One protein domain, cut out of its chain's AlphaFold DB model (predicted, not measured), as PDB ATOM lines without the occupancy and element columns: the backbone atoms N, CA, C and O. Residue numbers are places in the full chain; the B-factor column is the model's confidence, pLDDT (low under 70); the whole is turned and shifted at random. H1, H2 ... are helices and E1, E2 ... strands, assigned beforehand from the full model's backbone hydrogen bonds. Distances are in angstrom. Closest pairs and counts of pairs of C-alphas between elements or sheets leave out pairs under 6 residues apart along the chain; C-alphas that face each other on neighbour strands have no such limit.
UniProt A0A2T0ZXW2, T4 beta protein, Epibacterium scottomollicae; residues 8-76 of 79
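Overview. This is residues 8 to 76 of the 79 residues of the protein "T4 beta protein" of Epibacterium scottomollicae (UniProt A0A2T0ZXW2). One long helix, H3, packs on a small parallel sheet, E1 beside E2; H1 meets H3's last residues, H2 lies toward one end, and residues 42 to 47 stick out at the other. The 69 printed residues hold H1, H2, E1, H3, E2 in that order, mixed helices and strands, only just compact, close to loose (radius of gyration of the C-alphas 13.1 A), spanning 43 by 22 by 14 A.

Arrangement. H1, residues 12 to 19, touches residues 61 to 65 alone of H3, residues 51 to 65, at a steep tilt of 42 degrees, the same way; the closest C-alphas, Gly 19 and Ser 65, are 5.3 A apart. H2, residues 23 to 26, is apart from H3. E1, residues 32 to 35, and E2, residues 72 to 75, are parallel at 34 degrees, with N 33 and O 72 within hydrogen-bond range at 2.9 A. E1, H3 and E2 form a strand-helix-strand unit, parallel strands with a helix between, its crossover right-handed. Every O i to N i+4 pair is within range in H1 and H3; H2 is too short for one.

Along the chain. H1 begins at C-alpha 12 (-1.810, -45.813, 36.250); H3 is 21.1 A long; E2 ends at C-alpha 75 (-7.975, -37.276, 23.058).

Size, cuts and confidence. The printed part has no cut. The link E1 to H3 is long. pLDDT is under 70 in residues 36 to 49 and 65 to 76.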
ATOM      1  N   LEU A   8       1.544 -36.697  28.881       82.12
ATOM      2  CA  LEU A   8       1.706 -38.044  29.431       82.12
ATOM      3  C   LEU A   8       0.617 -38.956  28.879       82.12
ATOM      4  O   LEU A   8      -0.515 -38.524  28.689       82.12
ATOM      5  N   ARG A   9       0.909 -40.237  28.659       80.00
ATOM      6  CA  ARG A   9      -0.166 -41.204  28.391       80.00
ATOM      7  C   ARG A   9      -0.955 -41.438  29.679       80.00
ATOM      8  O   ARG A   9      -0.368 -41.530  30.751       80.00
ATOM      9  N   ALA A  10      -2.272 -41.571  29.572       76.81
ATOM     10  CA  ALA A  10      -3.159 -41.873  30.693       76.81
ATOM     11  C   ALA A  10      -2.951 -43.319  31.194       76.81
ATOM     12  O   ALA A  10      -3.742 -44.214  30.906       76.81
ATOM     13  N   LYS A  11      -1.846 -43.566  31.908       78.94
ATOM     14  CA  LYS A  11      -1.503 -44.857  32.518       78.94
ATOM     15  C   LYS A  11      -1.489 -44.737  34.045       78.94
ATOM     16  O   LYS A  11      -1.026 -43.720  34.557       78.94
ATOM     17  N   PRO A  12      -1.871 -45.797  34.785       75.00
ATOM     18  CA  PRO A  12      -1.810 -45.813  36.250       75.00
ATOM     19  C   PRO A  12      -0.458 -45.376  36.833       75.00
ATOM     20  O   PRO A  12      -0.420 -44.610  37.794       75.00
ATOM     21  N   GLY A  13       0.650 -45.806  36.219       78.25
ATOM     22  CA  GLY A  13       2.000 -45.432  36.649       78.25
ATOM     23  C   GLY A  13       2.292 -43.932  36.536       78.25
ATOM     24  O   GLY A  13       2.918 -43.375  37.434       78.25
ATOM     25  N   GLU A  14       1.784 -43.274  35.490       81.19
ATOM     26  CA  GLU A  14       1.968 -41.832  35.265       81.19
ATOM     27  C   GLU A  14       1.162 -41.011  36.276       81.19
ATOM     28  O   GLU A  14       1.669 -40.047  36.844       81.19
ATOM     29  N   PHE A  15      -0.069 -41.436  36.585       76.81
ATOM     30  CA  PHE A  15      -0.874 -40.810  37.637       76.81
ATOM     31  C   PHE A  15      -0.181 -40.900  39.000       76.81
ATOM     32  O   PHE A  15      -0.042 -39.900  39.705       76.81
ATOM     33  N   ALA A  16       0.324 -42.087  39.344       79.62
ATOM     34  CA  ALA A  16       1.038 -42.314  40.595       79.62
ATOM     35  C   ALA A  16       2.380 -41.568  40.659       79.62
ATOM     36  O   ALA A  16       2.810 -41.173  41.740       79.62
ATOM     37  N   ALA A  17       3.083 -41.403  39.535       82.75
ATOM     38  CA  ALA A  17       4.318 -40.621  39.474       82.75
ATOM     39  C   ALA A  17       4.042 -39.130  39.705       82.75
ATOM     40  O   ALA A  17       4.702 -38.509  40.536       82.75
ATOM     41  N   CYS A  18       3.010 -38.589  39.054       79.00
ATOM     42  CA  CYS A  18       2.538 -37.226  39.275       79.00
ATOM     43  C   CYS A  18       2.154 -36.997  40.749       79.00
ATOM     44  O   CYS A  18       2.662 -36.069  41.376       79.00
ATOM     45  N   GLY A  19       1.350 -37.883  41.345       78.50
ATOM     46  CA  GLY A  19       0.973 -37.785  42.762       78.50
ATOM     47  C   GLY A  19       2.154 -37.853  43.744       78.50
ATOM     48  O   GLY A  19       2.080 -37.293  44.835       78.50
ATOM     49  N   ARG A  20       3.272 -38.483  43.353       85.06
ATOM     50  CA  ARG A  20       4.499 -38.609  44.166       85.06
ATOM     51  C   ARG A  20       5.489 -37.453  44.008       85.06
ATOM     52  O   ARG A  20       6.515 -37.451  44.686       85.06
ATOM     53  N   LEU A  21       5.216 -36.475  43.140       83.38
ATOM     54  CA  LEU A  21       6.048 -35.274  43.047       83.38
ATOM     55  C   LEU A  21       6.114 -34.569  44.405       83.38
ATOM     56  O   LEU A  21       5.120 -34.491  45.121       83.38
ATOM     57  N   THR A  22       7.274 -34.011  44.753       85.56
ATOM     58  CA  THR A  22       7.419 -33.233  45.990       85.56
ATOM     59  C   THR A  22       6.414 -32.069  45.989       85.56
ATOM     60  O   THR A  22       6.296 -31.402  44.954       85.56
ATOM     61  N   PRO A  23       5.740 -31.746  47.113       82.75
ATOM     62  CA  PRO A  23       4.685 -30.721  47.153       82.75
ATOM     63  C   PRO A  23       5.080 -29.367  46.550       82.75
ATOM     64  O   PRO A  23       4.289 -28.718  45.871       82.75
ATOM     65  N   ARG A  24       6.352 -28.975  46.704       84.81
ATOM     66  CA  ARG A  24       6.914 -27.753  46.108       84.81
ATOM     67  C   ARG A  24       6.794 -27.705  44.579       84.81
ATOM     68  O   ARG A  24       6.681 -26.615  44.029       84.81
ATOM     69  N   TYR A  25       6.831 -28.846  43.893       82.00
ATOM     70  CA  TYR A  25       6.755 -28.935  42.431       82.00
ATOM     71  C   TYR A  25       5.338 -29.181  41.909       82.00
ATOM     72  O   TYR A  25       5.048 -28.814  40.773       82.00
ATOM     73  N   GLN A  26       4.438 -29.732  42.726       79.12
ATOM     74  CA  GLN A  26       3.065 -30.060  42.316       79.12
ATOM     75  C   GLN A  26       2.272 -28.828  41.837       79.12
ATOM     76  O   GLN A  26       1.461 -28.934  40.923       79.12
ATOM     77  N   GLY A  27       2.550 -27.637  42.380       78.94
ATOM     78  CA  GLY A  27       1.940 -26.379  41.923       78.94
ATOM     79  C   GLY A  27       2.465 -25.847  40.581       78.94
ATOM     80  O   GLY A  27       1.858 -24.943  40.008       78.94
ATOM     81  N   TYR A  28       3.577 -26.394  40.079       84.12
ATOM     82  CA  TYR A  28       4.225 -25.971  38.834       84.12
ATOM     83  C   TYR A  28       4.117 -27.006  37.717       84.12
ATOM     84  O   TYR A  28       4.584 -26.736  36.616       84.12
ATOM     85  N   VAL A  29       3.522 -28.172  37.967       82.19
ATOM     86  CA  VAL A  29       3.327 -29.212  36.954       82.19
ATOM     87  C   VAL A  29       1.840 -29.304  36.632       82.19
ATOM     88  O   VAL A  29       1.011 -29.513  37.510       82.19
ATOM     89  N   CYS A  30       1.497 -29.135  35.361       83.44
ATOM     90  CA  CYS A  30       0.136 -29.234  34.844       83.44
ATOM     91  C   CYS A  30       0.104 -30.330  33.773       83.44
ATOM     92  O   CYS A  30       0.205 -30.022  32.580       83.44
ATOM     93  N   PRO A  31       0.017 -31.612  34.173       81.81
ATOM     94  CA  PRO A  31       0.077 -32.709  33.224       81.81
ATOM     95  C   PRO A  31      -1.117 -32.663  32.266       81.81
ATOM     96  O   PRO A  31      -2.237 -32.307  32.635       81.81
ATOM     97  N   ARG A  32      -0.862 -33.016  31.008       84.44
ATOM     98  CA  ARG A  32      -1.885 -33.232  29.988       84.44
ATOM     99  C   ARG A  32      -1.899 -34.710  29.665       84.44
ATOM    100  O   ARG A  32      -0.952 -35.221  29.068       84.44
ATOM    101  N   PHE A  33      -2.950 -35.394  30.092       81.38
ATOM    102  CA  PHE A  33      -3.060 -36.824  29.871       81.38
ATOM    103  C   PHE A  33      -3.710 -37.096  28.523       81.38
ATOM    104  O   PHE A  33      -4.846 -36.698  28.266       81.38
ATOM    105  N   VAL A  34      -2.966 -37.789  27.673       81.88
ATOM    106  CA  VAL A  34      -3.439 -38.338  26.413       81.88
ATOM    107  C   VAL A  34      -4.105 -39.666  26.716       81.88
ATOM    108  O   VAL A  34      -3.447 -40.624  27.139       81.88
ATOM    109  N   VAL A  35      -5.415 -39.709  26.513       76.94
ATOM    110  CA  VAL A  35      -6.181 -40.948  26.616       76.94
ATOM    111  C   VAL A  35      -5.730 -41.871  25.479       76.94
ATOM    112  O   VAL A  35      -5.652 -41.409  24.336       76.94
ATOM    113  N   PRO A  36      -5.359 -43.136  25.758       68.25
ATOM    114  CA  PRO A  36      -5.036 -44.071  24.691       68.25
ATOM    115  C   PRO A  36      -6.245 -44.233  23.759       68.25
ATOM    116  O   PRO A  36      -7.385 -44.132  24.223       68.25
ATOM    117  N   PRO A  37      -6.024 -44.489  22.459       66.50
ATOM    118  CA  PRO A  37      -7.122 -44.851  21.576       66.50
ATOM    119  C   PRO A  37      -7.839 -46.085  22.146       66.50
ATOM    120  O   PRO A  37      -7.175 -46.932  22.759       66.50
ATOM    121  N   PRO A  38      -9.167 -46.201  21.969       63.94
ATOM    122  CA  PRO A  38      -9.903 -47.385  22.383       63.94
ATOM    123  C   PRO A  38      -9.268 -48.583  21.673       63.94
ATOM    124  O   PRO A  38      -9.299 -48.680  20.449       63.94
ATOM    125  N   THR A  39      -8.577 -49.428  22.432       63.53
ATOM    126  CA  THR A  39      -7.839 -50.584  21.918       63.53
ATOM    127  C   THR A  39      -8.404 -51.824  22.573       63.53
ATOM    128  O   THR A  39      -8.454 -51.859  23.795       63.53
ATOM    129  N   GLU A  40      -8.806 -52.770  21.717       53.94
ATOM    130  CA  GLU A  40      -9.378 -54.101  21.972       53.94
ATOM    131  C   GLU A  40     -10.475 -54.211  23.046       53.94
ATOM    132  O   GLU A  40     -10.619 -53.406  23.961       53.94
ATOM    133  N   SER A  41     -11.347 -55.204  22.868       51.41
ATOM    134  CA  SER A  41     -12.443 -55.457  23.800       51.41
ATOM    135  C   SER A  41     -11.900 -55.659  25.209       51.41
ATOM    136  O   SER A  41     -11.018 -56.486  25.424       51.41
ATOM    137  N   ASP A  42     -12.463 -54.927  26.167       54.12
ATOM    138  CA  ASP A  42     -12.197 -55.146  27.582       54.12
ATOM    139  C   ASP A  42     -12.659 -56.578  27.933       54.12
ATOM    140  O   ASP A  42     -13.859 -56.866  27.796       54.12
ATOM    141  N   PRO A  43     -11.751 -57.498  28.320       52.31
ATOM    142  CA  PRO A  43     -12.096 -58.899  28.554       52.31
ATOM    143  C   PRO A  43     -13.106 -59.078  29.697       52.31
ATOM    144  O   PRO A  43     -13.782 -60.103  29.737       52.31
ATOM    145  N   GLU A  44     -13.268 -58.088  30.582       59.19
ATOM    146  CA  GLU A  44     -14.269 -58.129  31.656       59.19
ATOM    147  C   GLU A  44     -15.651 -57.630  31.217       59.19
ATOM    148  O   GLU A  44     -16.666 -58.044  31.778       59.19
ATOM    149  N   LYS A  45     -15.722 -56.739  30.220       57.03
ATOM    150  CA  LYS A  45     -16.983 -56.102  29.795       57.03
ATOM    151  C   LYS A  45     -17.509 -56.599  28.452       57.03
ATOM    152  O   LYS A  45     -18.623 -56.232  28.080       57.03
ATOM    153  N   GLY A  46     -16.727 -57.386  27.711       62.75
ATOM    154  CA  GLY A  46     -17.110 -57.939  26.406       62.75
ATOM    155  C   GLY A  46     -17.381 -56.880  25.331       62.75
ATOM    156  O   GLY A  46     -17.913 -57.201  24.270       62.75
ATOM    157  N   ARG A  47     -17.038 -55.612  25.592       68.00
ATOM    158  CA  ARG A  47     -17.232 -54.482  24.682       68.00
ATOM    159  C   ARG A  47     -16.044 -53.539  24.738       68.00
ATOM    160  O   ARG A  47     -15.393 -53.405  25.774       68.00
ATOM    161  N   VAL A  48     -15.800 -52.850  23.629       65.81
ATOM    162  CA  VAL A  48     -14.846 -51.742  23.579       65.81
ATOM    163  C   VAL A  48     -15.462 -50.561  24.346       65.81
ATOM    164  O   VAL A  48     -16.560 -50.125  23.985       65.81
ATOM    165  N   PRO A  49     -14.825 -50.062  25.419       68.94
ATOM    166  CA  PRO A  49     -15.309 -48.878  26.115       68.94
ATOM    167  C   PRO A  49     -15.248 -47.658  25.189       68.94
ATOM    168  O   PRO A  49     -14.315 -47.506  24.393       68.94
ATOM    169  N   THR A  50     -16.250 -46.785  25.277       73.75
ATOM    170  CA  THR A  50     -16.273 -45.559  24.470       73.75
ATOM    171  C   THR A  50     -15.181 -44.596  24.936       73.75
ATOM    172  O   THR A  50     -14.718 -44.651  26.077       73.75
ATOM    173  N   LEU A  51     -14.768 -43.674  24.065       70.44
ATOM    174  CA  LEU A  51     -13.779 -42.646  24.411       70.44
ATOM    175  C   LEU A  51     -14.165 -41.857  25.672       70.44
ATOM    176  O   LEU A  51     -13.303 -41.598  26.513       70.44
ATOM    177  N   ASP A  52     -15.449 -41.535  25.826       74.31
ATOM    178  CA  ASP A  52     -15.970 -40.812  26.987       74.31
ATOM    179  C   ASP A  52     -15.912 -41.656  28.263       74.31
ATOM    180  O   ASP A  52     -15.534 -41.150  29.318       74.31
ATOM    181  N   GLU A  53     -16.207 -42.957  28.179       72.50
ATOM    182  CA  GLU A  53     -16.076 -43.879  29.313       72.50
ATOM    183  C   GLU A  53     -14.617 -44.009  29.756       72.50
ATOM    184  O   GLU A  53     -14.321 -43.976  30.952       72.50
ATOM    185  N   ILE A  54     -13.686 -44.110  28.800       73.81
ATOM    186  CA  ILE A  54     -12.254 -44.150  29.102       73.81
ATOM    187  C   ILE A  54     -11.826 -42.822  29.740       73.81
ATOM    188  O   ILE A  54     -11.149 -42.829  30.769       73.81
ATOM    189  N   ALA A  55     -12.245 -41.682  29.185       73.44
ATOM    190  CA  ALA A  55     -11.939 -40.368  29.743       73.44
ATOM    191  C   ALA A  55     -12.495 -40.203  31.168       73.44
ATOM    192  O   ALA A  55     -11.774 -39.722  32.045       73.44
ATOM    193  N   TYR A  56     -13.725 -40.657  31.425       76.50
ATOM    194  CA  TYR A  56     -14.363 -40.607  32.741       76.50
ATOM    195  C   TYR A  56     -13.622 -41.467  33.773       76.50
ATOM    196  O   TYR A  56     -13.222 -40.962  34.823       76.50
ATOM    197  N   MET A  57     -13.351 -42.739  33.455       74.56
ATOM    198  CA  MET A  57     -12.618 -43.650  34.348       74.56
ATOM    199  C   MET A  57     -11.206 -43.137  34.664       74.56
ATOM    200  O   MET A  57     -10.725 -43.258  35.794       74.56
ATOM    201  N   MET A  58     -10.525 -42.553  33.675       75.44
ATOM    202  CA  MET A  58      -9.198 -41.967  33.875       75.44
ATOM    203  C   MET A  58      -9.263 -40.678  34.695       75.44
ATOM    204  O   MET A  58      -8.411 -40.476  35.560       75.44
ATOM    205  N   GLY A  59     -10.286 -39.844  34.487       72.81
ATOM    206  CA  GLY A  59     -10.552 -38.659  35.300       72.81
ATOM    207  C   GLY A  59     -10.791 -38.993  36.771       72.81
ATOM    208  O   GLY A  59     -10.213 -38.347  37.643       72.81
ATOM    209  N   GLU A  60     -11.557 -40.046  37.062       76.50
ATOM    210  CA  GLU A  60     -11.811 -40.495  38.436       76.50
ATOM    211  C   GLU A  60     -10.522 -40.968  39.136       76.50
ATOM    212  O   GLU A  60     -10.223 -40.569  40.264       76.50
ATOM    213  N   ARG A  61      -9.707 -41.787  38.453       74.06
ATOM    214  CA  ARG A  61      -8.415 -42.283  38.975       74.06
ATOM    215  C   ARG A  61      -7.421 -41.152  39.223       74.06
ATOM    216  O   ARG A  61      -6.701 -41.147  40.223       74.06
ATOM    217  N   LEU A  62      -7.394 -40.193  38.311       73.81
ATOM    218  CA  LEU A  62      -6.582 -38.998  38.429       73.81
ATOM    219  C   LEU A  62      -7.025 -38.137  39.619       73.81
ATOM    220  O   LEU A  62      -6.180 -37.728  40.407       73.81
ATOM    221  N   GLY A  63      -8.331 -37.926  39.806       72.31
ATOM    222  CA  GLY A  63      -8.862 -37.172  40.945       72.31
ATOM    223  C   GLY A  63      -8.472 -37.765  42.304       72.31
ATOM    224  O   GLY A  63      -8.231 -37.023  43.251       72.31
ATOM    225  N   LYS A  64      -8.328 -39.094  42.396       74.06
ATOM    226  CA  LYS A  64      -7.859 -39.782  43.616       74.06
ATOM    227  C   LYS A  64      -6.356 -39.625  43.879       74.06
ATOM    228  O   LYS A  64      -5.923 -39.778  45.014       74.06
ATOM    229  N   SER A  65      -5.558 -39.373  42.842       69.31
ATOM    230  CA  SER A  65      -4.087 -39.374  42.911       69.31
ATOM    231  C   SER A  65      -3.452 -37.987  42.784       69.31
ATOM    232  O   SER A  65      -2.281 -37.824  43.125       69.31
ATOM    233  N   TRP A  66      -4.204 -36.982  42.328       69.69
ATOM    234  CA  TRP A  66      -3.718 -35.626  42.099       69.69
ATOM    235  C   TRP A  66      -4.561 -34.589  42.868       69.69
ATOM    236  O   TRP A  66      -5.639 -34.212  42.411       69.69
ATOM    237  N   PRO A  67      -4.078 -34.093  44.024       66.12
ATOM    238  CA  PRO A  67      -4.829 -33.167  44.879       66.12
ATOM    239  C   PRO A  67      -4.706 -31.682  44.479       66.12
ATOM    240  O   PRO A  67      -5.322 -30.822  45.110       66.12
ATOM    241  N   HIS A  68      -3.904 -31.342  43.460       60.25
ATOM    242  CA  HIS A  68      -3.604 -29.954  43.074       60.25
ATOM    243  C   HIS A  68      -4.218 -29.557  41.713       60.25
ATOM    244  O   HIS A  68      -4.862 -30.365  41.062       60.25
ATOM    245  N   ARG A  69      -4.108 -28.274  41.319       59.47
ATOM    246  CA  ARG A  69      -4.813 -27.599  40.192       59.47
ATOM    247  C   ARG A  69      -5.099 -28.435  38.924       59.47
ATOM    248  O   ARG A  69      -4.338 -29.323  38.562       59.47
ATOM    249  N   ARG A  70      -6.146 -27.977  38.203       60.31
ATOM    250  CA  ARG A  70      -6.598 -28.317  36.832       60.31
ATOM    251  C   ARG A  70      -5.642 -29.224  36.054       60.31
ATOM    252  O   ARG A  70      -4.572 -28.795  35.627       60.31
ATOM    253  N   VAL A  71      -6.120 -30.422  35.767       58.69
ATOM    254  CA  VAL A  71      -5.496 -31.361  34.840       58.69
ATOM    255  C   VAL A  71      -6.359 -31.421  33.585       58.69
ATOM    256  O   VAL A  71      -7.586 -31.377  33.680       58.69
ATOM    257  N   ALA A  72      -5.733 -31.487  32.412       60.00
ATOM    258  CA  ALA A  72      -6.452 -31.612  31.151       60.00
ATOM    259  C   ALA A  72      -6.334 -33.046  30.626       60.00
ATOM    260  O   ALA A  72      -5.229 -33.568  30.465       60.00
ATOM    261  N   LEU A  73      -7.476 -33.664  30.338       59.62
ATOM    262  CA  LEU A  73      -7.568 -34.905  29.575       59.62
ATOM    263  C   LEU A  73      -7.822 -34.534  28.116       59.62
ATOM    264  O   LEU A  73      -8.727 -33.759  27.819       59.62
ATOM    265  N   SER A  74      -6.980 -35.024  27.211       59.25
ATOM    266  CA  SER A  74      -7.080 -34.753  25.772       59.25
ATOM    267  C   SER A  74      -7.133 -36.077  25.018       59.25
ATOM    268  O   SER A  74      -6.350 -36.983  25.307       59.25
ATOM    269  N   HIS A  75      -8.024 -36.193  24.035       55.38
ATOM    270  CA  HIS A  75      -7.975 -37.276  23.058       55.38
ATOM    271  C   HIS A  75      -7.188 -36.784  21.836       55.38
ATOM    272  O   HIS A  75      -7.432 -35.690  21.328       55.38
ATOM    273  N   LEU A  76      -6.214 -37.569  21.376       48.00
ATOM    274  CA  LEU A  76      -5.553 -37.331  20.095       48.00
ATOM    275  C   LEU A  76      -6.385 -38.036  19.024       48.00
ATOM    276  O   LEU A  76      -6.274 -39.245  18.841       48.00
TER     277      LEU A  76